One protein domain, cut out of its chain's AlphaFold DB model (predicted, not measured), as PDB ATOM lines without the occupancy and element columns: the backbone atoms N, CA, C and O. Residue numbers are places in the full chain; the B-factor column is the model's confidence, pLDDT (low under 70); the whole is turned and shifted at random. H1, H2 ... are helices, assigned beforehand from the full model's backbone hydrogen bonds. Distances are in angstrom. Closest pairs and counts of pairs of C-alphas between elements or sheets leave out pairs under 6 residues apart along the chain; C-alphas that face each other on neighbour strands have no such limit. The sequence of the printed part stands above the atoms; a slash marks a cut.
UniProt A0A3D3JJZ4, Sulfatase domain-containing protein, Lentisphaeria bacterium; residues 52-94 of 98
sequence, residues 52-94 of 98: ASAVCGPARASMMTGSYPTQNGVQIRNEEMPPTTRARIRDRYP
ATOM      1  N   ALA A  52     -19.560  36.901  44.768       97.12
ATOM      2  CA  ALA A  52     -18.564  36.005  44.169       97.12
ATOM      3  C   ALA A  52     -18.707  35.868  42.637       97.12
ATOM      4  O   ALA A  52     -17.822  35.336  41.972       97.12
ATOM      5  N   SER A  53     -19.837  36.315  42.083       96.38
ATOM      6  CA  SER A  53     -20.122  36.372  40.651       96.38
ATOM      7  C   SER A  53     -21.159  37.460  40.367       96.38
ATOM      8  O   SER A  53     -22.008  37.746  41.211       96.38
ATOM      9  N   ALA A  54     -21.124  38.028  39.161       94.75
ATOM     10  CA  ALA A  54     -22.134  38.965  38.664       94.75
ATOM     11  C   ALA A  54     -23.388  38.266  38.093       94.75
ATOM     12  O   ALA A  54     -24.330  38.930  37.666       94.75
ATOM     13  N   VAL A  55     -23.410  36.926  38.056       95.00
ATOM     14  CA  VAL A  55     -24.531  36.132  37.534       95.00
ATOM     15  C   VAL A  55     -25.333  35.531  38.686       95.00
ATOM     16  O   VAL A  55     -24.778  35.012  39.653       95.00
ATOM     17  N   CYS A  56     -26.659  35.562  38.555       93.81
ATOM     18  CA  CYS A  56     -27.602  35.228  39.618       93.81
ATOM     19  C   CYS A  56     -27.449  33.801  40.187       93.81
ATOM     20  O   CYS A  56     -27.418  33.633  41.405       93.81
ATOM     21  N   GLY A  57     -27.310  32.778  39.336       94.38
ATOM     22  CA  GLY A  57     -27.111  31.382  39.757       94.38
ATOM     23  C   GLY A  57     -25.826  31.182  40.574       94.38
ATOM     24  O   GLY A  57     -25.920  30.822  41.748       94.38
ATOM     25  N   PRO A  58     -24.646  31.489  40.008       95.81
ATOM     26  CA  PRO A  58     -23.364  31.395  40.708       95.81
ATOM     27  C   PRO A  58     -23.296  32.221  42.000       95.81
ATOM     28  O   PRO A  58     -22.800  31.733  43.013       95.81
ATOM     29  N   ALA A  59     -23.840  33.445  42.012       96.12
ATOM     30  CA  ALA A  59     -23.869  34.285  43.212       96.12
ATOM     31  C   ALA A  59     -24.681  33.640  44.350       96.12
ATOM     32  O   ALA A  59     -24.213  33.580  45.489       96.12
ATOM     33  N   ARG A  60     -25.869  33.100  44.037       94.44
ATOM     34  CA  ARG A  60     -26.708  32.378  45.005       94.44
ATOM     35  C   ARG A  60     -26.056  31.081  45.471       94.44
ATOM     36  O   ARG A  60     -26.036  30.816  46.669       94.44
ATOM     37  N   ALA A  61     -25.464  30.309  44.560       94.31
ATOM     38  CA  ALA A  61     -24.756  29.080  44.909       94.31
ATOM     39  C   ALA A  61     -23.588  29.363  45.867       94.31
ATOM     40  O   ALA A  61     -23.426  28.669  46.872       94.31
ATOM     41  N   SER A  62     -22.815  30.424  45.624       95.62
ATOM     42  CA  SER A  62     -21.751  30.844  46.535       95.62
ATOM     43  C   SER A  62     -22.270  31.304  47.894       95.62
ATOM     44  O   SER A  62     -21.701  30.905  48.908       95.62
ATOM     45  N   MET A  63     -23.371  32.059  47.939       94.44
ATOM     46  CA  MET A  63     -24.013  32.464  49.195       94.44
ATOM     47  C   MET A  63     -24.496  31.258  50.016       94.44
ATOM     48  O   MET A  63     -24.261  31.207  51.218       94.44
ATOM     49  N   MET A  64     -25.124  30.267  49.376       91.06
ATOM     50  CA  MET A  64     -25.668  29.083  50.059       91.06
ATOM     51  C   MET A  64     -24.590  28.086  50.496       91.06
ATOM     52  O   MET A  64     -24.766  27.376  51.481       91.06
ATOM     53  N   THR A  65     -23.484  27.994  49.752       91.31
ATOM     54  CA  THR A  65     -22.414  27.015  50.021       91.31
ATOM     55  C   THR A  65     -21.263  27.578  50.847       91.31
ATOM     56  O   THR A  65     -20.472  26.803  51.388       91.31
ATOM     57  N   GLY A  66     -21.121  28.905  50.904       92.56
ATOM     58  CA  GLY A  66     -19.951  29.568  51.476       92.56
ATOM     59  C   GLY A  66     -18.657  29.295  50.698       92.56
ATOM     60  O   GLY A  66     -17.580  29.304  51.286       92.56
ATOM     61  N   SER A  67     -18.746  28.990  49.398       93.19
ATOM     62  CA  SER A  67     -17.590  28.642  48.559       93.19
ATOM     63  C   SER A  67     -17.652  29.298  47.180       93.19
ATOM     64  O   SER A  67     -18.732  29.644  46.693       93.19
ATOM     65  N   TYR A  68     -16.498  29.493  46.543       96.12
ATOM     66  CA  TYR A  68     -16.424  30.146  45.233       96.12
ATOM     67  C   TYR A  68     -17.080  29.305  44.124       96.12
ATOM     68  O   TYR A  68     -17.124  28.077  44.248       96.12
ATOM     69  N   PRO A  69     -17.522  29.924  43.009       96.06
ATOM     70  CA  PRO A  69     -18.086  29.208  41.857       96.06
ATOM     71  C   PRO A  69     -17.202  28.058  41.350       96.06
ATOM     72  O   PRO A  69     -17.685  26.980  41.015       96.06
ATOM     73  N   THR A  70     -15.882  28.251  41.378       94.81
ATOM     74  CA  THR A  70     -14.884  27.242  40.987       94.81
ATOM     75  C   THR A  70     -14.839  26.028  41.916       94.81
ATOM     76  O   THR A  70     -14.388  24.965  41.504       94.81
ATOM     77  N   GLN A  71     -15.298  26.167  43.162       93.50
ATOM     78  CA  GLN A  71     -15.316  25.098  44.163       93.50
ATOM     79  C   GLN A  71     -16.683  24.423  44.273       93.50
ATOM     80  O   GLN A  71     -16.748  23.225  44.539       93.50
ATOM     81  N   ASN A  72     -17.770  25.185  44.111       93.06
ATOM     82  CA  ASN A  72     -19.126  24.638  44.168       93.06
ATOM     83  C   ASN A  72     -19.602  24.069  42.825       93.06
ATOM     84  O   ASN A  72     -20.490  23.220  42.843       93.06
ATOM     85  N   GLY A  73     -18.994  24.473  41.706       93.69
ATOM     86  CA  GLY A  73     -19.293  23.973  40.366       93.69
ATOM     87  C   GLY A  73     -20.489  24.633  39.678       93.69
ATOM     88  O   GLY A  73     -20.950  24.098  38.684       93.69
ATOM     89  N   VAL A  74     -20.992  25.763  40.189       95.50
ATOM     90  CA  VAL A  74     -22.015  26.593  39.528       95.50
ATOM     91  C   VAL A  74     -21.352  27.887  39.074       95.50
ATOM     92  O   VAL A  74     -21.215  28.836  39.847       95.50
ATOM     93  N   GLN A  75     -20.908  27.926  37.825       93.62
ATOM     94  CA  GLN A  75     -20.095  28.998  37.254       93.62
ATOM     95  C   GLN A  75     -20.877  29.904  36.306       93.62
ATOM     96  O   GLN A  75     -20.571  31.095  36.210       93.62
ATOM     97  N   ILE A  76     -21.907  29.375  35.643       92.81
ATOM     98  CA  ILE A  76     -22.689  30.110  34.643       92.81
ATOM     99  C   ILE A  76     -24.198  30.064  34.912       92.81
ATOM    100  O   ILE A  76     -24.690  29.488  35.883       92.81
ATOM    101  N   ARG A  77     -24.963  30.750  34.055       85.75
ATOM    102  CA  ARG A  77     -26.427  30.727  34.080       85.75
ATOM    103  C   ARG A  77     -26.931  29.324  33.715       85.75
ATOM    104  O   ARG A  77     -26.445  28.743  32.755       85.75
ATOM    105  N   ASN A  78     -27.968  28.863  34.415       85.69
ATOM    106  CA  ASN A  78     -28.654  27.585  34.171       85.69
ATOM    107  C   ASN A  78     -27.769  26.339  34.355       85.69
ATOM    108  O   ASN A  78     -28.079  25.287  33.808       85.69
ATOM    109  N   GLU A  79     -26.692  26.447  35.131       87.69
ATOM    110  CA  GLU A  79     -25.910  25.292  35.558       87.69
ATOM    111  C   GLU A  79     -26.483  24.733  36.862       87.69
ATOM    112  O   GLU A  79     -26.731  25.471  37.822       87.69
ATOM    113  N   GLU A  80     -26.716  23.425  36.889       87.69
ATOM    114  CA  GLU A  80     -27.120  22.742  38.109       87.69
ATOM    115  C   GLU A  80     -25.917  22.512  39.018       87.69
ATOM    116  O   GLU A  80     -24.817  22.187  38.575       87.69
ATOM    117  N   MET A  81     -26.145  22.633  40.323       90.06
ATOM    118  CA  MET A  81     -25.112  22.326  41.299       90.06
ATOM    119  C   MET A  81     -24.743  20.836  41.233       90.06
ATOM    120  O   MET A  81     -25.634  19.992  41.379       90.06
ATOM    121  N   PRO A  82     -23.446  20.494  41.096       92.81
ATOM    122  CA  PRO A  82     -22.994  19.114  41.030       92.81
ATOM    123  C   PRO A  82     -23.504  18.264  42.204       92.81
ATOM    124  O   PRO A  82     -23.493  18.726  43.357       92.81
ATOM    125  N   PRO A  83     -23.875  16.990  41.966       91.19
ATOM    126  CA  PRO A  83     -24.330  16.087  43.023       91.19
ATOM    127  C   PRO A  83     -23.329  15.942  44.175       91.19
ATOM    128  O   PRO A  83     -23.730  15.823  45.333       91.19
ATOM    129  N   THR A  84     -22.030  16.008  43.875       91.38
ATOM    130  CA  THR A  84     -20.943  15.967  44.863       91.38
ATOM    131  C   THR A  84     -20.997  17.157  45.820       91.38
ATOM    132  O   THR A  84     -20.949  16.970  47.035       91.38
ATOM    133  N   THR A  85     -21.167  18.378  45.306       90.06
ATOM    134  CA  THR A  85     -21.332  19.586  46.126       90.06
ATOM    135  C   THR A  85     -22.595  19.493  46.978       90.06
ATOM    136  O   THR A  85     -22.552  19.756  48.180       90.06
ATOM    137  N   ARG A  86     -23.712  19.048  46.390       86.00
ATOM    138  CA  ARG A  86     -24.984  18.894  47.107       86.00
ATOM    139  C   ARG A  86     -24.889  17.881  48.252       86.00
ATOM    140  O   ARG A  86     -25.403  18.147  49.337       86.00
ATOM    141  N   ALA A  87     -24.216  16.750  48.030       87.38
ATOM    142  CA  ALA A  87     -23.965  15.753  49.067       87.38
ATOM    143  C   ALA A  87     -23.151  16.352  50.224       87.38
ATOM    144  O   ALA A  87     -23.579  16.268  51.371       87.38
ATOM    145  N   ARG A  88     -22.069  17.084  49.920       87.31
ATOM    146  CA  ARG A  88     -21.234  17.743  50.940       87.31
ATOM    147  C   ARG A  88     -22.009  18.717  51.830       87.31
ATOM    148  O   ARG A  88     -21.741  18.770  53.026       87.31
ATOM    149  N   ILE A  89     -22.951  19.490  51.277       86.75
ATOM    150  CA  ILE A  89     -23.800  20.403  52.070       86.75
ATOM    151  C   ILE A  89     -24.668  19.606  53.043       86.75
ATOM    152  O   ILE A  89     -24.727  19.939  54.224       86.75
ATOM    153  N   ARG A  90     -25.325  18.548  52.554       86.00
ATOM    154  CA  ARG A  90     -26.207  17.702  53.364       86.00
ATOM    155  C   ARG A  90     -25.449  17.001  54.488       86.00
ATOM    156  O   ARG A  90     -25.959  16.932  55.601       86.00
ATOM    157  N   ASP A  91     -24.243  16.523  54.200       88.50
ATOM    158  CA  ASP A  91     -23.402  15.843  55.183       88.50
ATOM    159  C   ASP A  91     -22.873  16.828  56.238       88.50
ATOM    160  O   ASP A  91     -22.782  16.493  57.416       88.50
ATOM    161  N   ARG A  92     -22.567  18.070  55.833       84.06
ATOM    162  CA  ARG A  92     -22.100  19.129  56.741       84.06
ATOM    163  C   ARG A  92     -23.209  19.695  57.628       84.06
ATOM    164  O   ARG A  92     -22.935  20.059  58.768       84.06
ATOM    165  N   TYR A  93     -24.430  19.793  57.107       83.19
ATOM    166  CA  TYR A  93     -25.581  20.384  57.793       83.19
ATOM    167  C   TYR A  93     -26.751  19.389  57.848       83.19
ATOM    168  O   TYR A  93     -27.763  19.572  57.159       83.19
ATOM    169  N   PRO A  94     -26.634  18.319  58.657       77.44
ATOM    170  CA  PRO A  94     -27.690  17.326  58.791       77.44
ATOM    171  C   PRO A  94     -28.960  17.989  59.342       77.44
ATOM    172  O   PRO A  94     -28.958  18.569  60.423       77.44
TER     173      PRO A  94
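What this domain is: This is residues 52 to 94 of the 98 residues of the protein "Sulfatase domain-containing protein" of Lentisphaeria bacterium (UniProt A0A3D3JJZ4). H1, with short H2 packed on it, makes one end of an elongated body, and H3 makes the other. The loop of residues 73 to 82 leads from H2 to H3. The printed part has 43 residues with three named helices, H1, H2 and H3 in chain order, and no named strand: all helix. It is compact, with a radius of gyration of the C-alphas of 9.7 A, and spans 30 by 16 by 14 A.

How they stand to each other: Start at H1, residues 56 to 65. It touches H2, residues 69 to 72; look at their closest C-alphas, Pro 58 and Pro 69, 5.8 A apart. H3, residues 83 to 92, is close to H1 but not clearly touching: the closest C-alphas, Thr 65 and Ile 89, are 7.1 A apart. These two run the same way at a steep tilt of 36 degrees, only just past shallow. H2 and H3 are close but not clearly touching, the closest C-alphas being Asn 72 and Thr 85, 5.9 A apart. In H1 and H3 every O i to N i+4 pair is within hydrogen-bond range; H2 is too short for one.

Where its parts are: Find C-alpha 56 at (-27.602, 35.228, 39.618); from there H1 runs 14.2 A. H3, also 14.2 A, ends at C-alpha 92, (-22.100, 19.129, 56.741).

The domain as a whole: The farthest C-alphas, Ala 54 and Pro 94, are 30.1 A apart. The printed part has no cut, and no printed residue is under 70 in pLDDT.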